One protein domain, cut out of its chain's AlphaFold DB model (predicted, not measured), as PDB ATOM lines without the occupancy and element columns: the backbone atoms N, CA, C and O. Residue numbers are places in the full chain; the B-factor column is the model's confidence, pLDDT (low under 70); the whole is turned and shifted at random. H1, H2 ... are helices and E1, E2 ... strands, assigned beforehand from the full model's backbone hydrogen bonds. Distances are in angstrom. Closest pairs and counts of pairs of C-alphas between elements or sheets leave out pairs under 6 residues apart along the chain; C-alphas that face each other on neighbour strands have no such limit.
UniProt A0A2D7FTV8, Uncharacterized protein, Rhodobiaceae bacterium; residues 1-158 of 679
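Overview. This is residues 1 to 158 of the 679 residues of an uncharacterized protein of Rhodobiaceae bacterium (UniProt A0A2D7FTV8). A small sheet of three short parallel strands, E1, E2 and E3, sits in the middle of an elongated domain, with H1 over one of its faces and the long helix H6 skirting it. Beyond the ends of the strands H2, H4 and H5 gather in a loose cluster, while past their starts H3 and the long link of residues 79 to 95 make the opposite end; residues 36 to 41 of another long link stick out. The printed part has 158 residues, with seven named helices and three named strands in the order H1 E1 H2 H3 E2 H4 H5 H6 E3 H7; the sheet's order is E2 E1 E3. The class is mixed, helices and strands, though the named elements hold only 65 of the 158 residues. By its radius of gyration of the C-alphas, 16.6 A, the whole is compact, and it spans 57 by 34 by 31 A.

Arrangement. H1, residues 2 to 7, is on the sheet at a height of 9.0 A, over E1, residues 14 to 18, and runs along the strands at 15 degrees to E1 on the local plane. Their closest C-alphas, those of Ala 4 and Val 14, are 6.6 A apart. H2, residues 48 to 57, only grazes the sheet, with its residues 48 to 51. H3, residues 75 to 78, is not on the sheet; it is close to but not clearly touching H1, with the closest C-alphas, Cys 5 and Leu 78, 7.3 A apart. E2, residues 96 to 99, is an edge strand, parallel to E1 at 24 degrees, with N 16 and O 97 within hydrogen-bond range at 2.8 A. E1, H2, H3 and E2 form a strand-helix-strand unit, two parallel neighbour strands with helices between them along the chain. Residues 71 to 72 pair with residues 97 to 98 of E2, antiparallel. H4, residues 104 to 107, touches H2; their closest C-alphas, Ser 49 and Tyr 107, are 5.0 A apart. H5, residues 112 to 118, is close to but not clearly touching H2, with Met 56 and Leu 115 closest at 6.7 A between C-alphas. H6, residues 121 to 134, only grazes the sheet, with its residues 129 to 133, and is near H2. H5 and H6 are about perpendicular at 79 degrees and close but not clearly touching, with the closest C-alphas, Leu 115 and Gly 121, 4.9 A apart. E3, residues 142 to 146, is the other edge strand, parallel to E1 at 18 degrees, with N 15 and O 142 at 2.8 A. H7, residues 153 to 158, is not on the sheet, and its closest C-alpha to E3 is that of Cys 158, 7.0 A from that of Ile 145. In H1, H2, H5 and H6 every O i to N i+4 pair is within hydrogen-bond range; in H7 0 of 2 are, beside 1 of 3 O i to N i+3 pairs, and H3 and H4 are too short for an O i to N i+4 pair.

Along the chain. H1 begins at C-alpha 2, (21.426, 30.128, -30.432). E1 is 13.1 A long, E2 10.5 A and E3 12.6 A. H2 measures 14.2 A, and H6, the longest helix, 19.9 A, from C-alpha 121 at (39.447, 20.316, -53.026). H7 ends at C-alpha 158, (32.385, 28.921, -46.634).

Size, cuts and confidence. The C-alphas farthest apart, those of Pro 84 and Glu 118, are 57.0 A apart. The printed part has no cut. The links E1 to H2, H2 to H3 and H3 to E2 are long. The mean pLDDT of the printed part is 83.5; residues 34 to 44, 80 to 91 and 149 to 155 are under 70.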
ATOM      1  N   MET A   1      25.256  28.449 -32.512       91.00
ATOM      2  CA  MET A   1      24.387  27.820 -31.480       91.00
ATOM      3  C   MET A   1      22.995  28.420 -31.291       91.00
ATOM      4  O   MET A   1      22.060  27.729 -31.666       91.00
ATOM      5  N   ASN A   2      22.792  29.631 -30.740       91.12
ATOM      6  CA  ASN A   2      21.426  30.128 -30.432       91.12
ATOM      7  C   ASN A   2      20.448  30.023 -31.625       91.12
ATOM      8  O   ASN A   2      19.365  29.472 -31.471       91.12
ATOM      9  N   VAL A   3      20.871  30.446 -32.822       92.75
ATOM     10  CA  VAL A   3      20.096  30.301 -34.072       92.75
ATOM     11  C   VAL A   3      19.744  28.839 -34.378       92.75
ATOM     12  O   VAL A   3      18.584  28.531 -34.625       92.75
ATOM     13  N   ALA A   4      20.712  27.921 -34.285       93.44
ATOM     14  CA  ALA A   4      20.508  26.488 -34.522       93.44
ATOM     15  C   ALA A   4      19.434  25.880 -33.607       93.44
ATOM     16  O   ALA A   4      18.640  25.055 -34.042       93.44
ATOM     17  N   CYS A   5      19.379  26.318 -32.347       90.31
ATOM     18  CA  CYS A   5      18.367  25.863 -31.390       90.31
ATOM     19  C   CYS A   5      16.965  26.390 -31.737       90.31
ATOM     20  O   CYS A   5      15.977  25.726 -31.451       90.31
ATOM     21  N   GLY A   6      16.878  27.559 -32.384       88.69
ATOM     22  CA  GLY A   6      15.627  28.093 -32.927       88.69
ATOM     23  C   GLY A   6      15.166  27.398 -34.204       88.69
ATOM     24  O   GLY A   6      13.965  27.229 -34.398       88.69
ATOM     25  N   LEU A   7      16.112  26.972 -35.045       90.19
ATOM     26  CA  LEU A   7      15.852  26.270 -36.306       90.19
ATOM     27  C   LEU A   7      15.544  24.777 -36.138       90.19
ATOM     28  O   LEU A   7      14.980  24.191 -37.045       90.19
ATOM     29  N   VAL A   8      15.839  24.164 -34.986       88.75
ATOM     30  CA  VAL A   8      15.436  22.769 -34.698       88.75
ATOM     31  C   VAL A   8      13.936  22.635 -34.347       88.75
ATOM     32  O   VAL A   8      13.462  21.571 -33.938       88.75
ATOM     33  N   GLY A   9      13.192  23.740 -34.476       79.38
ATOM     34  CA  GLY A   9      11.741  23.826 -34.342       79.38
ATOM     35  C   GLY A   9      10.986  22.899 -35.295       79.38
ATOM     36  O   GLY A   9      11.514  22.479 -36.315       79.38
ATOM     37  N   ASP A  10       9.730  22.590 -34.973       73.88
ATOM     38  CA  ASP A  10       8.770  21.950 -35.891       73.88
ATOM     39  C   ASP A  10       9.250  20.644 -36.566       73.88
ATOM     40  O   ASP A  10       8.786  20.275 -37.642       73.88
ATOM     41  N   SER A  11      10.117  19.888 -35.883       80.62
ATOM     42  CA  SER A  11      10.800  18.678 -36.380       80.62
ATOM     43  C   SER A  11      11.809  18.903 -37.522       80.62
ATOM     44  O   SER A  11      12.227  17.926 -38.140       80.62
ATOM     45  N   GLU A  12      12.238  20.144 -37.781       88.81
ATOM     46  CA  GLU A  12      13.314  20.454 -38.730       88.81
ATOM     47  C   GLU A  12      14.679  19.980 -38.181       88.81
ATOM     48  O   GLU A  12      15.061  20.271 -37.043       88.81
ATOM     49  N   ASN A  13      15.433  19.225 -38.984       93.25
ATOM     50  CA  ASN A  13      16.776  18.754 -38.639       93.25
ATOM     51  C   ASN A  13      17.825  19.840 -38.930       93.25
ATOM     52  O   ASN A  13      17.812  20.457 -39.998       93.25
ATOM     53  N   VAL A  14      18.784  20.013 -38.018       95.38
ATOM     54  CA  VAL A  14      19.879  20.989 -38.148       95.38
ATOM     55  C   VAL A  14      21.229  20.277 -38.108       95.38
ATOM     56  O   VAL A  14      21.521  19.531 -37.174       95.38
ATOM     57  N   PHE A  15      22.082  20.541 -39.092       97.62
ATOM     58  CA  PHE A  15      23.465  20.073 -39.129       97.62
ATOM     59  C   PHE A  15      24.406  21.274 -39.016       97.62
ATOM     60  O   PHE A  15      24.234  22.278 -39.705       97.62
ATOM     61  N   LEU A  16      25.390  21.181 -38.127       97.62
ATOM     62  CA  LEU A  16      26.393  22.211 -37.885       97.62
ATOM     63  C   LEU A  16      27.755  21.753 -38.402       97.62
ATOM     64  O   LEU A  16      28.126  20.598 -38.210       97.62
ATOM     65  N   ILE A  17      28.519  22.669 -38.986       96.25
ATOM     66  CA  ILE A  17      29.948  22.491 -39.256       96.25
ATOM     67  C   ILE A  17      30.694  23.600 -38.510       96.25
ATOM     68  O   ILE A  17      30.447  24.777 -38.766       96.25
ATOM     69  N   ASP A  18      31.589  23.236 -37.593       93.88
ATOM     70  CA  ASP A  18      32.526  24.180 -36.968       93.88
ATOM     71  C   ASP A  18      33.750  24.322 -37.889       93.88
ATOM     72  O   ASP A  18      34.623  23.455 -37.936       93.88
ATOM     73  N   PHE A  19      33.764  25.384 -38.696       92.31
ATOM     74  CA  PHE A  19      34.839  25.731 -39.633       92.31
ATOM     75  C   PHE A  19      35.817  26.753 -39.015       92.31
ATOM     76  O   PHE A  19      36.786  27.145 -39.667       92.31
ATOM     77  N   ASP A  20      35.628  27.183 -37.758       89.19
ATOM     78  CA  ASP A  20      36.653  27.925 -37.015       89.19
ATOM     79  C   ASP A  20      37.728  26.955 -36.499       89.19
ATOM     80  O   ASP A  20      37.830  26.644 -35.314       89.19
ATOM     81  N   LEU A  21      38.572  26.485 -37.419       87.88
ATOM     82  CA  LEU A  21      39.666  25.557 -37.121       87.88
ATOM     83  C   LEU A  21      40.733  26.155 -36.177       87.88
ATOM     84  O   LEU A  21      41.527  25.421 -35.587       87.88
ATOM     85  N   GLU A  22      40.758  27.482 -36.008       83.81
ATOM     86  CA  GLU A  22      41.748  28.200 -35.200       83.81
ATOM     87  C   GLU A  22      41.331  28.336 -33.723       83.81
ATOM     88  O   GLU A  22      42.179  28.228 -32.830       83.81
ATOM     89  N   ALA A  23      40.046  28.572 -33.431       83.25
ATOM     90  CA  ALA A  23      39.500  28.472 -32.073       83.25
ATOM     91  C   ALA A  23      38.061  27.919 -32.073       83.25
ATOM     92  O   ALA A  23      37.117  28.679 -31.840       83.25
ATOM     93  N   PRO A  24      37.894  26.601 -32.282       85.94
ATOM     94  CA  PRO A  24      36.578  25.981 -32.342       85.94
ATOM     95  C   PRO A  24      35.860  26.026 -31.000       85.94
ATOM     96  O   PRO A  24      36.480  26.048 -29.931       85.94
ATOM     97  N   GLY A  25      34.530  26.012 -31.060       86.12
ATOM     98  CA  GLY A  25      33.689  26.272 -29.895       86.12
ATOM     99  C   GLY A  25      32.366  25.522 -29.861       86.12
ATOM    100  O   GLY A  25      31.838  25.316 -28.766       86.12
ATOM    101  N   LEU A  26      31.823  25.058 -30.992       91.00
ATOM    102  CA  LEU A  26      30.472  24.482 -31.021       91.00
ATOM    103  C   LEU A  26      30.352  23.220 -30.155       91.00
ATOM    104  O   LEU A  26      29.375  23.072 -29.422       91.00
ATOM    105  N   GLN A  27      31.380  22.368 -30.154       88.81
ATOM    106  CA  GLN A  27      31.432  21.118 -29.378       88.81
ATOM    107  C   GLN A  27      31.381  21.313 -27.853       88.81
ATOM    108  O   GLN A  27      31.133  20.363 -27.116       88.81
ATOM    109  N   THR A  28      31.640  22.530 -27.361       87.50
ATOM    110  CA  THR A  28      31.715  22.802 -25.917       87.50
ATOM    111  C   THR A  28      30.351  22.990 -25.255       87.50
ATOM    112  O   THR A  28      30.261  22.866 -24.038       87.50
ATOM    113  N   PHE A  29      29.286  23.222 -26.031       88.88
ATOM    114  CA  PHE A  29      27.928  23.384 -25.511       88.88
ATOM    115  C   PHE A  29      27.363  22.063 -24.967       88.88
ATOM    116  O   PHE A  29      27.551  21.005 -25.565       88.88
ATOM    117  N   ASP A  30      26.587  22.131 -23.879       87.00
ATOM    118  CA  ASP A  30      26.024  20.958 -23.182       87.00
ATOM    119  C   ASP A  30      25.239  19.997 -24.085       87.00
ATOM    120  O   ASP A  30      25.251  18.790 -23.853       87.00
ATOM    121  N   ILE A  31      24.614  20.505 -25.151       88.00
ATOM    122  CA  ILE A  31      23.898  19.692 -26.142       88.00
ATOM    123  C   ILE A  31      24.795  18.682 -26.875       88.00
ATOM    124  O   ILE A  31      24.287  17.665 -27.337       88.00
ATOM    125  N   PHE A  32      26.108  18.913 -26.948       89.06
ATOM    126  CA  PHE A  32      27.081  18.003 -27.565       89.06
ATOM    127  C   PHE A  32      27.992  17.293 -26.550       89.06
ATOM    128  O   PHE A  32      28.780  16.426 -26.936       89.06
ATOM    129  N   LYS A  33      27.869  17.591 -25.247       80.19
ATOM    130  CA  LYS A  33      28.609  16.868 -24.203       80.19
ATOM    131  C   LYS A  33      28.045  15.458 -24.042       80.19
ATOM    132  O   LYS A  33      26.865  15.264 -23.749       80.19
ATOM    133  N   ARG A  34      28.905  14.445 -24.176       65.00
ATOM    134  CA  ARG A  34      28.540  13.056 -23.867       65.00
ATOM    135  C   ARG A  34      28.313  12.928 -22.357       65.00
ATOM    136  O   ARG A  34      29.208  13.213 -21.571       65.00
ATOM    137  N   LYS A  35      27.131  12.458 -21.946       55.25
ATOM    138  CA  LYS A  35      26.724  12.291 -20.530       55.25
ATOM    139  C   LYS A  35      27.522  11.236 -19.742       55.25
ATOM    140  O   LYS A  35      27.223  11.005 -18.574       55.25
ATOM    141  N   SER A  36      28.490  10.568 -20.365       46.28
ATOM    142  CA  SER A  36      29.223   9.442 -19.792       46.28
ATOM    143  C   SER A  36      30.692   9.455 -20.214       46.28
ATOM    144  O   SER A  36      31.076   8.692 -21.091       46.28
ATOM    145  N   GLU A  37      31.500  10.305 -19.586       46.94
ATOM    146  CA  GLU A  37      32.937  10.076 -19.380       46.94
ATOM    147  C   GLU A  37      33.467  11.101 -18.366       46.94
ATOM    148  O   GLU A  37      33.422  12.303 -18.601       46.94
ATOM    149  N   GLU A  38      33.979  10.624 -17.228       44.59
ATOM    150  CA  GLU A  38      34.648  11.442 -16.195       44.59
ATOM    151  C   GLU A  38      36.098  11.812 -16.593       44.59
ATOM    152  O   GLU A  38      36.911  12.184 -15.750       44.59
ATOM    153  N   ASN A  39      36.431  11.692 -17.883       42.00
ATOM    154  CA  ASN A  39      37.729  12.049 -18.438       42.00
ATOM    155  C   ASN A  39      37.655  13.460 -19.036       42.00
ATOM    156  O   ASN A  39      37.001  13.671 -20.055       42.00
ATOM    157  N   ASP A  40      38.405  14.400 -18.456       44.62
ATOM    158  CA  ASP A  40      38.578  15.786 -18.936       44.62
ATOM    159  C   ASP A  40      39.250  15.906 -20.333       44.62
ATOM    160  O   ASP A  40      39.477  17.011 -20.835       44.62
ATOM    161  N   ASP A  41      39.526  14.785 -21.009       46.50
ATOM    162  CA  ASP A  41      40.107  14.696 -22.358       46.50
ATOM    163  C   ASP A  41      39.094  15.014 -23.483       46.50
ATOM    164  O   ASP A  41      39.177  14.511 -24.604       46.50
ATOM    165  N   ALA A  42      38.167  15.943 -23.232       47.94
ATOM    166  CA  ALA A  42      37.190  16.477 -24.192       47.94
ATOM    167  C   ALA A  42      37.822  17.345 -25.316       47.94
ATOM    168  O   ALA A  42      37.208  18.297 -25.801       47.94
ATOM    169  N   ARG A  43      39.085  17.086 -25.684       50.81
ATOM    170  CA  ARG A  43      39.959  18.012 -26.429       50.81
ATOM    171  C   ARG A  43      40.483  17.509 -27.772       50.81
ATOM    172  O   ARG A  43      40.957  18.337 -28.543       50.81
ATOM    173  N   GLU A  44      40.366  16.219 -28.079       61.12
ATOM    174  CA  GLU A  44      40.786  15.643 -29.371       61.12
ATOM    175  C   GLU A  44      39.691  14.742 -29.970       61.12
ATOM    176  O   GLU A  44      39.909  13.579 -30.299       61.12
ATOM    177  N   GLN A  45      38.478  15.288 -30.102       76.00
ATOM    178  CA  GLN A  45      37.441  14.679 -30.939       76.00
ATOM    179  C   GLN A  45      37.787  14.900 -32.417       76.00
ATOM    180  O   GLN A  45      38.170  16.007 -32.797       76.00
ATOM    181  N   LEU A  46      37.648  13.849 -33.231       91.12
ATOM    182  CA  LEU A  46      37.819  13.932 -34.681       91.12
ATOM    183  C   LEU A  46      36.758  14.858 -35.287       91.12
ATOM    184  O   LEU A  46      35.610  14.861 -34.846       91.12
ATOM    185  N   GLY A  47      37.137  15.614 -36.313       94.19
ATOM    186  CA  GLY A  47      36.230  16.523 -37.007       94.19
ATOM    187  C   GLY A  47      36.702  16.899 -38.406       94.19
ATOM    188  O   GLY A  47      37.462  16.168 -39.039       94.19
ATOM    189  N   LEU A  48      36.255  18.056 -38.889       95.12
ATOM    190  CA  LEU A  48      36.485  18.551 -40.244       95.12
ATOM    191  C   LEU A  48      37.967  18.541 -40.649       95.12
ATOM    192  O   LEU A  48      38.295  18.091 -41.743       95.12
ATOM    193  N   SER A  49      38.870  19.001 -39.784       94.31
ATOM    194  CA  SER A  49      40.304  19.017 -40.092       94.31
ATOM    195  C   SER A  49      40.911  17.616 -40.198       94.31
ATOM    196  O   SER A  49      41.737  17.383 -41.076       94.31
ATOM    197  N   ASP A  50      40.467  16.661 -39.375       94.88
ATOM    198  CA  ASP A  50      40.884  15.256 -39.459       94.88
ATOM    199  C   ASP A  50      40.315  14.563 -40.708       94.88
ATOM    200  O   ASP A  50      40.988  13.727 -41.310       94.88
ATOM    201  N   LEU A  51      39.096  14.933 -41.120       95.50
ATOM    202  CA  LEU A  51      38.456  14.462 -42.351       95.50
ATOM    203  C   LEU A  51      39.214  14.960 -43.594       95.50
ATOM    204  O   LEU A  51      39.553  14.158 -44.466       95.50
ATOM    205  N   ILE A  52      39.539  16.260 -43.642       95.12
ATOM    206  CA  ILE A  52      40.363  16.861 -44.702       95.12
ATOM    207  C   ILE A  52      41.751  16.213 -44.720       95.12
ATOM    208  O   ILE A  52      42.208  15.780 -45.772       95.12
ATOM    209  N   TYR A  53      42.413  16.081 -43.567       94.94
ATOM    210  CA  TYR A  53      43.742  15.471 -43.487       94.94
ATOM    211  C   TYR A  53      43.756  14.008 -43.961       94.94
ATOM    212  O   TYR A  53      44.685  13.599 -44.663       94.94
ATOM    213  N   LYS A  54      42.720  13.221 -43.633       94.75
ATOM    214  CA  LYS A  54      42.563  11.850 -44.140       94.75
ATOM    215  C   LYS A  54      42.419  11.841 -45.664       94.75
ATOM    216  O   LYS A  54      43.160  11.115 -46.320       94.75
ATOM    217  N   TYR A  55      41.555  12.692 -46.217       95.00
ATOM    218  CA  TYR A  55      41.392  12.838 -47.666       95.00
ATOM    219  C   TYR A  55      42.691  13.266 -48.369       95.00
ATOM    220  O   TYR A  55      43.099  12.646 -49.342       95.00
ATOM    221  N   MET A  56      43.412  14.259 -47.841       94.38
ATOM    222  CA  MET A  56      44.699  14.700 -48.399       94.38
ATOM    223  C   MET A  56      45.792  13.618 -48.356       94.38
ATOM    224  O   MET A  56      46.736  13.666 -49.153       94.38
ATOM    225  N   SER A  57      45.687  12.674 -47.413       93.00
ATOM    226  CA  SER A  57      46.633  11.566 -47.234       93.00
ATOM    227  C   SER A  57      46.420  10.442 -48.249       93.00
ATOM    228  O   SER A  57      47.407   9.878 -48.720       93.00
ATOM    229  N   ASP A  58      45.168  10.151 -48.617       89.81
ATOM    230  CA  ASP A  58      44.830   9.273 -49.744       89.81
ATOM    231  C   ASP A  58      43.574   9.768 -50.497       89.81
ATOM    232  O   ASP A  58      42.459   9.313 -50.229       89.81
ATOM    233  N   PRO A  59      43.733  10.678 -51.481       83.88
ATOM    234  CA  PRO A  59      42.602  11.175 -52.264       83.88
ATOM    235  C   PRO A  59      41.934  10.095 -53.125       83.88
ATOM    236  O   PRO A  59      40.828  10.305 -53.619       83.88
ATOM    237  N   SER A  60      42.595   8.945 -53.334       83.75
ATOM    238  CA  SER A  60      42.096   7.874 -54.202       83.75
ATOM    239  C   SER A  60      41.001   7.024 -53.551       83.75
ATOM    240  O   SER A  60      40.225   6.395 -54.269       83.75
ATOM    241  N   GLU A  61      40.878   7.066 -52.218       84.12
ATOM    242  CA  GLU A  61      39.733   6.499 -51.490       84.12
ATOM    243  C   GLU A  61      38.471   7.388 -51.567       84.12
ATOM    244  O   GLU A  61      37.377   6.932 -51.235       84.12
ATOM    245  N   GLY A  62      38.591   8.636 -52.041       84.56
ATOM    246  CA  GLY A  62      37.490   9.602 -52.085       84.56
ATOM    247  C   GLY A  62      37.144  10.186 -50.710       84.56
ATOM    248  O   GLY A  62      37.940  10.136 -49.774       84.56
ATOM    249  N   LEU A  63      35.953  10.786 -50.583       88.56
ATOM    250  CA  LEU A  63      35.478  11.344 -49.311       88.56
ATOM    251  C   LEU A  63      35.356  10.221 -48.256       88.56
ATOM    252  O   LEU A  63      34.566   9.299 -48.467       88.56
ATOM    253  N   PRO A  64      36.071  10.291 -47.116       88.25
ATOM    254  CA  PRO A  64      35.933   9.290 -46.063       88.25
ATOM    255  C   PRO A  64      34.529   9.289 -45.449       88.25
ATOM    256  O   PRO A  64      33.864  10.324 -45.431       88.25
ATOM    257  N   ASP A  65      34.108   8.156 -44.876       90.38
ATOM    258  CA  ASP A  65      32.856   8.091 -44.112       90.38
ATOM    259  C   ASP A  65      32.856   9.153 -43.001       90.38
ATOM    260  O   ASP A  65      33.734   9.185 -42.134       90.38
ATOM    261  N   ILE A  66      31.871  10.049 -43.065       93.00
ATOM    262  CA  ILE A  66      31.744  11.191 -42.164       93.00
ATOM    263  C   ILE A  66      31.122  10.806 -40.819       93.00
ATOM    264  O   ILE A  66      31.219  11.588 -39.877       93.00
ATOM    265  N   ALA A  67      30.515   9.619 -40.690       91.25
ATOM    266  CA  ALA A  67      29.831   9.198 -39.468       91.25
ATOM    267  C   ALA A  67      30.764   9.156 -38.243       91.25
ATOM    268  O   ALA A  67      30.365   9.581 -37.158       91.25
ATOM    269  N   ASP A  68      32.024   8.746 -38.429       88.75
ATOM    270  CA  ASP A  68      33.063   8.728 -37.382       88.75
ATOM    271  C   ASP A  68      33.450  10.134 -36.875       88.75
ATOM    272  O   ASP A  68      34.012  10.278 -35.785       88.75
ATOM    273  N   TYR A  69      33.142  11.176 -37.653       93.19
ATOM    274  CA  TYR A  69      33.494  12.574 -37.392       93.19
ATOM    275  C   TYR A  69      32.298  13.402 -36.897       93.19
ATOM    276  O   TYR A  69      32.466  14.570 -36.554       93.19
ATOM    277  N   VAL A  70      31.082  12.843 -36.865       94.38
ATOM    278  CA  VAL A  70      29.851  13.583 -36.544       94.38
ATOM    279  C   VAL A  70      29.348  13.273 -35.135       94.38
ATOM    280  O   VAL A  70      29.138  12.130 -34.735       94.38
ATOM    281  N   ILE A  71      29.072  14.332 -34.380       93.12
ATOM    282  CA  ILE A  71      28.494  14.288 -33.040       93.12
ATOM    283  C   ILE A  71      26.989  14.537 -33.143       93.12
ATOM    284  O   ILE A  71      26.539  15.569 -33.640       93.12
ATOM    285  N   LYS A  72      26.193  13.608 -32.619       93.75
ATOM    286  CA  LYS A  72      24.746  13.777 -32.458       93.75
ATOM    287  C   LYS A  72      24.447  14.517 -31.155       93.75
ATOM    288  O   LYS A  72      24.880  14.082 -30.091       93.75
ATOM    289  N   GLY A  73      23.706  15.618 -31.245       91.81
ATOM    290  CA  GLY A  73      23.315  16.432 -30.100       91.81
ATOM    291  C   GLY A  73      22.090  15.891 -29.359       91.81
ATOM    292  O   GLY A  73      21.176  15.324 -29.963       91.81
ATOM    293  N   ASP A  74      22.043  16.106 -28.047       90.50
ATOM    294  CA  ASP A  74      20.912  15.747 -27.189       90.50
ATOM    295  C   ASP A  74      19.804  16.815 -27.241       90.50
ATOM    296  O   ASP A  74      19.646  17.649 -26.345       90.50
ATOM    297  N   THR A  75      19.003  16.792 -28.310       88.19
ATOM    298  CA  THR A  75      17.900  17.750 -28.497       88.19
ATOM    299  C   THR A  75      16.757  17.592 -27.486       88.19
ATOM    300  O   THR A  75      15.881  18.457 -27.435       88.19
ATOM    301  N   SER A  76      16.787  16.585 -26.596       83.06
ATOM    302  CA  SER A  76      15.848  16.507 -25.466       83.06
ATOM    303  C   SER A  76      15.998  17.687 -24.496       83.06
ATOM    304  O   SER A  76      15.019  18.098 -23.877       83.06
ATOM    305  N   LEU A  77      17.184  18.308 -24.444       79.50
ATOM    306  CA  LEU A  77      17.449  19.526 -23.669       79.50
ATOM    307  C   LEU A  77      16.677  20.761 -24.184       79.50
ATOM    308  O   LEU A  77      16.583  21.762 -23.473       79.50
ATOM    309  N   LEU A  78      16.133  20.693 -25.408       81.12
ATOM    310  CA  LEU A  78      15.391  21.767 -26.082       81.12
ATOM    311  C   LEU A  78      13.864  21.552 -26.072       81.12
ATOM    312  O   LEU A  78      13.107  22.447 -26.465       81.12
ATOM    313  N   ALA A  79      13.412  20.371 -25.642       73.62
ATOM    314  CA  ALA A  79      12.002  20.017 -25.563       73.62
ATOM    315  C   ALA A  79      11.274  20.791 -24.447       73.62
ATOM    316  O   ALA A  79      11.889  21.293 -23.503       73.62
ATOM    317  N   SER A  80       9.944  20.863 -24.531       67.62
ATOM    318  CA  SER A  80       9.138  21.429 -23.445       67.62
ATOM    319  C   SER A  80       9.177  20.557 -22.193       67.62
ATOM    320  O   SER A  80       8.718  19.417 -22.194       67.62
ATOM    321  N   ASP A  81       9.681  21.134 -21.104       64.69
ATOM    322  CA  ASP A  81       9.649  20.588 -19.744       64.69
ATOM    323  C   ASP A  81       8.344  20.947 -19.000       64.69
ATOM    324  O   ASP A  81       8.191  20.646 -17.815       64.69
ATOM    325  N   GLY A  82       7.397  21.610 -19.678       59.81
ATOM    326  CA  GLY A  82       6.161  22.120 -19.085       59.81
ATOM    327  C   GLY A  82       6.350  23.358 -18.200       59.81
ATOM    328  O   GLY A  82       5.399  23.784 -17.542       59.81
ATOM    329  N   ASN A  83       7.545  23.959 -18.167       60.06
ATOM    330  CA  ASN A  83       7.823  25.150 -17.373       60.06
ATOM    331  C   ASN A  83       7.228  26.408 -18.045       60.06
ATOM    332  O   ASN A  83       7.738  26.844 -19.080       60.06
ATOM    333  N   PRO A  84       6.218  27.080 -17.455       55.12
ATOM    334  CA  PRO A  84       5.556  28.231 -18.079       55.12
ATOM    335  C   PRO A  84       6.465  29.464 -18.235       55.12
ATOM    336  O   PRO A  84       6.096  30.421 -18.922       55.12
ATOM    337  N   TYR A  85       7.647  29.463 -17.610       51.75
ATOM    338  CA  TYR A  85       8.651  30.516 -17.752       51.75
ATOM    339  C   TYR A  85       9.611  30.273 -18.935       51.75
ATOM    340  O   TYR A  85      10.122  31.243 -19.498       51.75
ATOM    341  N   ARG A  86       9.783  29.022 -19.399       56.88
ATOM    342  CA  ARG A  86      10.504  28.684 -20.644       56.88
ATOM    343  C   ARG A  86       9.583  28.847 -21.856       56.88
ATOM    344  O   ARG A  86       9.142  27.892 -22.481       56.88
ATOM    345  N   ARG A  87       9.293  30.106 -22.205       51.84
ATOM    346  CA  ARG A  87       8.358  30.487 -23.289       51.84
ATOM    347  C   ARG A  87       8.749  30.058 -24.712       51.84
ATOM    348  O   ARG A  87       7.961  30.272 -25.625       51.84
ATOM    349  N   PHE A  88       9.944  29.514 -24.914       58.97
ATOM    350  CA  PHE A  88      10.439  29.041 -26.206       58.97
ATOM    351  C   PHE A  88      10.934  27.610 -26.019       58.97
ATOM    352  O   PHE A  88      12.123  27.313 -26.050       58.97
ATOM    353  N   SER A  89       9.985  26.730 -25.726       59.84
ATOM    354  CA  SER A  89      10.186  25.291 -25.771       59.84
ATOM    355  C   SER A  89       9.739  24.761 -27.123       59.84
ATOM    356  O   SER A  89       8.634  25.092 -27.559       59.84
ATOM    357  N   VAL A  90      10.528  23.894 -27.749       67.31
ATOM    358  CA  VAL A  90      10.076  23.215 -28.965       67.31
ATOM    359  C   VAL A  90       9.177  22.041 -28.567       67.31
ATOM    360  O   VAL A  90       9.586  21.186 -27.782       67.31
ATOM    361  N   GLU A  91       7.946  21.981 -29.087       69.12
ATOM    362  CA  GLU A  91       7.028  20.860 -28.806       69.12
ATOM    363  C   GLU A  91       7.556  19.530 -29.364       69.12
ATOM    364  O   GLU A  91       7.382  18.475 -28.753       69.12
ATOM    365  N   LYS A  92       8.199  19.585 -30.536       78.06
ATOM    366  CA  LYS A  92       8.811  18.453 -31.238       78.06
ATOM    367  C   LYS A  92      10.142  18.897 -31.857       78.06
ATOM    368  O   LYS A  92      10.138  19.340 -33.006       78.06
ATOM    369  N   PRO A  93      11.253  18.877 -31.103       84.44
ATOM    370  CA  PRO A  93      12.553  19.212 -31.666       84.44
ATOM    371  C   PRO A  93      12.962  18.172 -32.710       84.44
ATOM    372  O   PRO A  93      12.789  16.970 -32.498       84.44
ATOM    373  N   GLY A  94      13.521  18.638 -33.826       90.00
ATOM    374  CA  GLY A  94      14.231  17.779 -34.767       90.00
ATOM    375  C   GLY A  94      15.538  17.238 -34.178       90.00
ATOM    376  O   GLY A  94      15.844  17.388 -32.986       90.00
ATOM    377  N   LYS A  95      16.344  16.593 -35.021       93.81
ATOM    378  CA  LYS A  95      17.697  16.164 -34.652       93.81
ATOM    379  C   LYS A  95      18.685  17.310 -34.862       93.81
ATOM    380  O   LYS A  95      18.551  18.087 -35.806       93.81
ATOM    381  N   MET A  96      19.714  17.367 -34.020       95.25
ATOM    382  CA  MET A  96      20.859  18.252 -34.217       95.25
ATOM    383  C   MET A  96      22.137  17.429 -34.351       95.25
ATOM    384  O   MET A  96      22.367  16.508 -33.565       95.25
ATOM    385  N   PHE A  97      22.966  17.774 -35.327       96.62
ATOM    386  CA  PHE A  97      24.263  17.151 -35.583       96.62
ATOM    387  C   PHE A  97      25.354  18.216 -35.658       96.62
ATOM    388  O   PHE A  97      25.078  19.362 -36.011       96.62
ATOM    389  N   LEU A  98      26.584  17.835 -35.336       96.62
ATOM    390  CA  LEU A  98      27.768  18.680 -35.412       96.62
ATOM    391  C   LEU A  98      28.926  17.888 -36.015       96.62
ATOM    392  O   LEU A  98      29.349  16.892 -35.439       96.62
ATOM    393  N   LEU A  99      29.477  18.373 -37.122       96.31
ATOM    394  CA  LEU A  99      30.853  18.107 -37.525       96.31
ATOM    395  C   LEU A  99      31.735  19.166 -36.830       96.31
ATOM    396  O   LEU A  99      31.693  20.334 -37.231       96.31
ATOM    397  N   PRO A 100      32.468  18.827 -35.753       94.56
ATOM    398  CA  PRO A 100      33.347  19.773 -35.074       94.56
ATOM    399  C   PRO A 100      34.555  20.103 -35.958       94.56
ATOM    400  O   PRO A 100      34.802  19.436 -36.960       94.56
ATOM    401  N   ALA A 101      35.364  21.084 -35.564       92.19
ATOM    402  CA  ALA A 101      36.559  21.460 -36.318       92.19
ATOM    403  C   ALA A 101      37.629  20.360 -36.356       92.19
ATOM    404  O   ALA A 101      38.429  20.311 -37.290       92.19
ATOM    405  N   GLY A 102      37.649  19.467 -35.366       91.25
ATOM    406  CA  GLY A 102      38.633  18.392 -35.260       91.25
ATOM    407  C   GLY A 102      39.921  18.793 -34.540       91.25
ATOM    408  O   GLY A 102      39.974  19.787 -33.808       91.25
ATOM    409  N   THR A 103      40.970  17.991 -34.710       90.12
ATOM    410  CA  THR A 103      42.208  18.140 -33.944       90.12
ATOM    411  C   THR A 103      43.122  19.241 -34.487       90.12
ATOM    412  O   THR A 103      43.387  19.365 -35.684       90.12
ATOM    413  N   ARG A 104      43.746  19.997 -33.571       88.06
ATOM    414  CA  ARG A 104      44.798  20.975 -33.920       88.06
ATOM    415  C   ARG A 104      45.967  20.343 -34.678       88.06
ATOM    416  O   ARG A 104      46.631  21.027 -35.450       88.06
ATOM    417  N   ARG A 105      46.227  19.053 -34.440       89.94
ATOM    418  CA  ARG A 105      47.265  18.291 -35.134       89.94
ATOM    419  C   ARG A 105      46.920  18.106 -36.608       89.94
ATOM    420  O   ARG A 105      47.799  18.339 -37.429       89.94
ATOM    421  N   ALA A 106      45.693  17.702 -36.934       90.62
ATOM    422  CA  ALA A 106      45.261  17.563 -38.319       90.62
ATOM    423  C   ALA A 106      45.196  18.923 -39.024       90.62
ATOM    424  O   ALA A 106      45.763  19.066 -40.103       90.62
ATOM    425  N   TYR A 107      44.621  19.947 -38.379       90.88
ATOM    426  CA  TYR A 107      44.576  21.309 -38.928       90.88
ATOM    427  C   TYR A 107      45.967  21.844 -39.309       90.88
ATOM    428  O   TYR A 107      46.150  22.354 -40.411       90.88
ATOM    429  N   ALA A 108      46.978  21.639 -38.457       91.06
ATOM    430  CA  ALA A 108      48.363  22.035 -38.728       91.06
ATOM    431  C   ALA A 108      49.067  21.231 -39.848       91.06
ATOM    432  O   ALA A 108      50.262  21.421 -40.077       91.06
ATOM    433  N   GLN A 109      48.378  20.297 -40.510       93.69
ATOM    434  CA  GLN A 109      48.863  19.543 -41.671       93.69
ATOM    435  C   GLN A 109      48.073  19.843 -42.955       93.69
ATOM    436  O   GLN A 109      48.402  19.279 -43.997       93.69
ATOM    437  N   ILE A 110      47.050  20.706 -42.904       92.12
ATOM    438  CA  ILE A 110      46.264  21.067 -44.087       92.12
ATOM    439  C   ILE A 110      47.026  22.107 -44.909       92.12
ATOM    440  O   ILE A 110      47.260  23.229 -44.461       92.12
ATOM    441  N   ASP A 111      47.367  21.724 -46.134       92.00
ATOM    442  CA  ASP A 111      47.859  22.612 -47.183       92.00
ATOM    443  C   ASP A 111      46.686  22.929 -48.125       92.00
ATOM    444  O   ASP A 111      46.278  22.103 -48.945       92.00
ATOM    445  N   TRP A 112      46.086  24.109 -47.945       90.25
ATOM    446  CA  TRP A 112      44.884  24.534 -48.673       90.25
ATOM    447  C   TRP A 112      45.137  24.734 -50.163       90.25
ATOM    448  O   TRP A 112      44.274  24.388 -50.972       90.25
ATOM    449  N   GLN A 113      46.319  25.245 -50.520       89.94
ATOM    450  CA  GLN A 113      46.720  25.409 -51.910       89.94
ATOM    451  C   GLN A 113      46.808  24.037 -52.576       89.94
ATOM    452  O   GLN A 113      46.139  23.798 -53.578       89.94
ATOM    453  N   ARG A 114      47.539  23.094 -51.972       92.56
ATOM    454  CA  ARG A 114      47.656  21.726 -52.484       92.56
ATOM    455  C   ARG A 114      46.309  21.007 -52.577       92.56
ATOM    456  O   ARG A 114      46.050  20.330 -53.570       92.56
ATOM    457  N   LEU A 115      45.444  21.172 -51.575       91.50
ATOM    458  CA  LEU A 115      44.099  20.596 -51.581       91.50
ATOM    459  C   LEU A 115      43.302  21.055 -52.814       91.50
ATOM    460  O   LEU A 115      42.725  20.224 -53.510       91.50
ATOM    461  N   TYR A 116      43.291  22.356 -53.115       87.94
ATOM    462  CA  TYR A 116      42.514  22.906 -54.232       87.94
ATOM    463  C   TYR A 116      43.188  22.773 -55.607       87.94
ATOM    464  O   TYR A 116      42.483  22.549 -56.589       87.94
ATOM    465  N   GLU A 117      44.515  22.896 -55.697       89.50
ATOM    466  CA  GLU A 117      45.255  22.871 -56.970       89.50
ATOM    467  C   GLU A 117      45.628  21.451 -57.434       89.50
ATOM    468  O   GLU A 117      45.650  21.197 -58.638       89.50
ATOM    469  N   GLU A 118      45.901  20.516 -56.511       91.44
ATOM    470  CA  GLU A 118      46.370  19.156 -56.838       91.44
ATOM    471  C   GLU A 118      45.377  18.038 -56.481       91.44
ATOM    472  O   GLU A 118      45.446  16.960 -57.071       91.44
ATOM    473  N   GLN A 119      44.496  18.249 -55.495       90.38
ATOM    474  CA  GLN A 119      43.697  17.181 -54.870       90.38
ATOM    475  C   GLN A 119      42.182  17.438 -54.926       90.38
ATOM    476  O   GLN A 119      41.461  17.023 -54.029       90.38
ATOM    477  N   GLU A 120      41.688  18.121 -55.963       88.88
ATOM    478  CA  GLU A 120      40.246  18.279 -56.232       88.88
ATOM    479  C   GLU A 120      39.425  18.868 -55.056       88.88
ATOM    480  O   GLU A 120      38.236  18.588 -54.900       88.88
ATOM    481  N   GLY A 121      40.031  19.746 -54.248       89.06
ATOM    482  CA  GLY A 121      39.447  20.316 -53.026       89.06
ATOM    483  C   GLY A 121      38.050  20.923 -53.183       89.06
ATOM    484  O   GLY A 121      37.206  20.760 -52.304       89.06
ATOM    485  N   PHE A 122      37.757  21.547 -54.328       88.00
ATOM    486  CA  PHE A 122      36.405  22.011 -54.652       88.00
ATOM    487  C   PHE A 122      35.388  20.856 -54.633       88.00
ATOM    488  O   PHE A 122      34.376  20.937 -53.934       88.00
ATOM    489  N   PHE A 123      35.688  19.756 -55.331       87.62
ATOM    490  CA  PHE A 123      34.838  18.567 -55.373       87.62
ATOM    491  C   PHE A 123      34.744  17.881 -54.010       87.62
ATOM    492  O   PHE A 123      33.666  17.408 -53.669       87.62
ATOM    493  N   PHE A 124      35.807  17.870 -53.198       92.88
ATOM    494  CA  PHE A 124      35.742  17.367 -51.819       92.88
ATOM    495  C   PHE A 124      34.644  18.071 -51.002       92.88
ATOM    496  O   PHE A 124      33.823  17.402 -50.369       92.88
ATOM    497  N   PHE A 125      34.577  19.405 -51.047       92.06
ATOM    498  CA  PHE A 125      33.577  20.164 -50.290       92.06
ATOM    499  C   PHE A 125      32.153  20.031 -50.862       92.06
ATOM    500  O   PHE A 125      31.207  19.907 -50.079       92.06
ATOM    501  N   GLU A 126      31.983  19.940 -52.185       89.31
ATOM    502  CA  GLU A 126      30.672  19.632 -52.785       89.31
ATOM    503  C   GLU A 126      30.211  18.199 -52.484       89.31
ATOM    504  O   GLU A 126      29.040  17.975 -52.163       89.31
ATOM    505  N   MET A 127      31.121  17.219 -52.503       91.44
ATOM    506  CA  MET A 127      30.832  15.856 -52.053       91.44
ATOM    507  C   MET A 127      30.439  15.840 -50.577       91.44
ATOM    508  O   MET A 127      29.479  15.163 -50.229       91.44
ATOM    509  N   LEU A 128      31.102  16.611 -49.710       95.06
ATOM    510  CA  LEU A 128      30.734  16.722 -48.297       95.06
ATOM    511  C   LEU A 128      29.324  17.316 -48.119       95.06
ATOM    512  O   LEU A 128      28.505  16.718 -47.416       95.06
ATOM    513  N   LYS A 129      28.998  18.429 -48.799       92.75
ATOM    514  CA  LYS A 129      27.649  19.039 -48.794       92.75
ATOM    515  C   LYS A 129      26.589  18.042 -49.288       92.75
ATOM    516  O   LYS A 129      25.567  17.851 -48.629       92.75
ATOM    517  N   SER A 130      26.860  17.359 -50.400       91.25
ATOM    518  CA  SER A 130      25.989  16.353 -51.027       91.25
ATOM    519  C   SER A 130      25.769  15.121 -50.137       91.25
ATOM    520  O   SER A 130      24.632  14.679 -49.973       91.25
ATOM    521  N   THR A 131      26.826  14.603 -49.503       93.56
ATOM    522  CA  THR A 131      26.762  13.473 -48.563       93.56
ATOM    523  C   THR A 131      25.934  13.831 -47.332       93.56
ATOM    524  O   THR A 131      25.021  13.086 -46.988       93.56
ATOM    525  N   ILE A 132      26.169  14.995 -46.713       95.88
ATOM    526  CA  ILE A 132      25.372  15.462 -45.565       95.88
ATOM    527  C   ILE A 132      23.890  15.614 -45.945       95.88
ATOM    528  O   ILE A 132      23.019  15.174 -45.194       95.88
ATOM    529  N   ALA A 133      23.599  16.198 -47.113       91.12
ATOM    530  CA  ALA A 133      22.233  16.422 -47.587       91.12
ATOM    531  C   ALA A 133      21.466  15.120 -47.885       91.12
ATOM    532  O   ALA A 133      20.262  15.052 -47.647       91.12
ATOM    533  N   LYS A 134      22.148  14.087 -48.399       90.19
ATOM    534  CA  LYS A 134      21.533  12.811 -48.819       90.19
ATOM    535  C   LYS A 134      21.519  11.727 -47.738       90.19
ATOM    536  O   LYS A 134      20.807  10.740 -47.896       90.19
ATOM    537  N   HIS A 135      22.298  11.871 -46.666       92.44
ATOM    538  CA  HIS A 135      22.404  10.851 -45.622       92.44
ATOM    539  C   HIS A 135      21.095  10.698 -44.828       92.44
ATOM    540  O   HIS A 135      20.635  11.656 -44.204       92.44
ATOM    541  N   GLU A 136      20.533   9.484 -44.794       88.38
ATOM    542  CA  GLU A 136      19.197   9.193 -44.238       88.38
ATOM    543  C   GLU A 136      19.005   9.633 -42.778       88.38
ATOM    544  O   GLU A 136      17.913  10.048 -42.384       88.38
ATOM    545  N   GLU A 137      20.047   9.551 -41.940       90.31
ATOM    546  CA  GLU A 137      19.931   9.999 -40.551       90.31
ATOM    547  C   GLU A 137      19.950  11.532 -40.422       90.31
ATOM    548  O   GLU A 137      19.266  12.064 -39.534       90.31
ATOM    549  N   TYR A 138      20.717  12.216 -41.278       93.12
ATOM    550  CA  TYR A 138      20.965  13.653 -41.187       93.12
ATOM    551  C   TYR A 138      19.871  14.431 -41.913       93.12
ATOM    552  O   TYR A 138      19.127  15.159 -41.251       93.12
ATOM    553  N   ALA A 139      19.790  14.255 -43.242       88.19
ATOM    554  CA  ALA A 139      18.896  14.932 -44.187       88.19
ATOM    555  C   ALA A 139      18.428  16.318 -43.684       88.19
ATOM    556  O   ALA A 139      17.238  16.501 -43.402       88.19
ATOM    557  N   PRO A 140      19.359  17.257 -43.423       93.94
ATOM    558  CA  PRO A 140      19.048  18.444 -42.645       93.94
ATOM    559  C   PRO A 140      18.232  19.448 -43.457       93.94
ATOM    560  O   PRO A 140      18.553  19.747 -44.604       93.94
ATOM    561  N   ASN A 141      17.231  20.047 -42.814       90.81
ATOM    562  CA  ASN A 141      16.544  21.232 -43.333       90.81
ATOM    563  C   ASN A 141      17.472  22.457 -43.328       90.81
ATOM    564  O   ASN A 141      17.294  23.373 -44.128       90.81
ATOM    565  N   TRP A 142      18.463  22.460 -42.426       92.94
ATOM    566  CA  TRP A 142      19.411  23.552 -42.230       92.94
ATOM    567  C   TRP A 142      20.836  23.026 -42.058       92.94
ATOM    568  O   TRP A 142      21.139  22.373 -41.058       92.94
ATOM    569  N   LEU A 143      21.722  23.358 -42.997       94.94
ATOM    570  CA  LEU A 143      23.169  23.212 -42.841       94.94
ATOM    571  C   LEU A 143      23.758  24.575 -42.457       94.94
ATOM    572  O   LEU A 143      23.731  25.506 -43.259       94.94
ATOM    573  N   LEU A 144      24.268  24.708 -41.232       95.81
ATOM    574  CA  LEU A 144      24.892  25.941 -40.747       95.81
ATOM    575  C   LEU A 144      26.401  25.743 -40.620       95.81
ATOM    576  O   LEU A 144      26.853  24.816 -39.950       95.81
ATOM    577  N   ILE A 145      27.172  26.648 -41.214       94.50
ATOM    578  CA  ILE A 145      28.634  26.650 -41.136       94.50
ATOM    579  C   ILE A 145      29.049  27.812 -40.229       94.50
ATOM    580  O   ILE A 145      28.808  28.972 -40.562       94.50
ATOM    581  N   ASP A 146      29.648  27.508 -39.079       92.81
ATOM    582  CA  ASP A 146      30.273  28.517 -38.222       92.81
ATOM    583  C   ASP A 146      31.683  28.774 -38.752       92.81
ATOM    584  O   ASP A 146      32.526  27.881 -38.749       92.81
ATOM    585  N   SER A 147      31.917  29.960 -39.308       88.00
ATOM    586  CA  SER A 147      33.156  30.292 -40.010       88.00
ATOM    587  C   SER A 147      33.637  31.685 -39.636       88.00
ATOM    588  O   SER A 147      32.846  32.608 -39.423       88.00
ATOM    589  N   ARG A 148      34.961  31.867 -39.592       79.06
ATOM    590  CA  ARG A 148      35.541  33.202 -39.435       79.06
ATOM    591  C   ARG A 148      35.369  34.022 -40.705       79.06
ATOM    592  O   ARG A 148      35.786  33.619 -41.791       79.06
ATOM    593  N   THR A 149      34.917  35.257 -40.523       63.03
ATOM    594  CA  THR A 149      35.108  36.349 -41.479       63.03
ATOM    595  C   THR A 149      36.564  36.830 -41.394       63.03
ATOM    596  O   THR A 149      36.865  37.830 -40.739       63.03
ATOM    597  N   GLY A 150      37.490  36.068 -41.979       53.12
ATOM    598  CA  GLY A 150      38.926  36.347 -41.977       53.12
ATOM    599  C   GLY A 150      39.480  36.530 -43.388       53.12
ATOM    600  O   GLY A 150      38.861  36.149 -44.373       53.12
ATOM    601  N   ARG A 151      40.687  37.088 -43.498       51.22
ATOM    602  CA  ARG A 151      41.420  37.232 -44.775       51.22
ATOM    603  C   ARG A 151      42.080  35.913 -45.228       51.22
ATOM    604  O   ARG A 151      43.083  35.949 -45.933       51.22
ATOM    605  N   ALA A 152      41.595  34.777 -44.732       57.03
ATOM    606  CA  ALA A 152      42.203  33.466 -44.919       57.03
ATOM    607  C   ALA A 152      41.647  32.773 -46.169       57.03
ATOM    608  O   ALA A 152      40.492  32.973 -46.546       57.03
ATOM    609  N   GLU A 153      42.458  31.908 -46.774       54.06
ATOM    610  CA  GLU A 153      42.110  31.112 -47.961       54.06
ATOM    611  C   GLU A 153      40.829  30.279 -47.739       54.06
ATOM    612  O   GLU A 153      39.980  30.165 -48.624       54.06
ATOM    613  N   THR A 154      40.621  29.814 -46.504       64.00
ATOM    614  CA  THR A 154      39.435  29.078 -46.042       64.00
ATOM    615  C   THR A 154      38.122  29.860 -46.116       64.00
ATOM    616  O   THR A 154      37.058  29.261 -46.289       64.00
ATOM    617  N   THR A 155      38.148  31.192 -46.010       64.25
ATOM    618  CA  THR A 155      36.923  32.008 -45.962       64.25
ATOM    619  C   THR A 155      36.168  31.981 -47.294       64.25
ATOM    620  O   THR A 155      34.938  32.046 -47.299       64.25
ATOM    621  N   GLY A 156      36.866  31.792 -48.422       74.81
ATOM    622  CA  GLY A 156      36.229  31.587 -49.729       74.81
ATOM    623  C   GLY A 156      35.371  30.319 -49.798       74.81
ATOM    624  O   GLY A 156      34.292  30.346 -50.382       74.81
ATOM    625  N   ILE A 157      35.802  29.243 -49.137       83.81
ATOM    626  CA  ILE A 157      35.109  27.946 -49.131       83.81
ATOM    627  C   ILE A 157      33.714  28.097 -48.517       83.81
ATOM    628  O   ILE A 157      32.707  27.729 -49.117       83.81
ATOM    629  N   CYS A 158      33.646  28.715 -47.337       85.06
ATOM    630  CA  CYS A 158      32.385  28.921 -46.634       85.06
ATOM    631  C   CYS A 158      31.494  29.940 -47.356       85.06
ATOM    632  O   CYS A 158      30.322  29.672 -47.595       85.06
TER     633      CYS A 158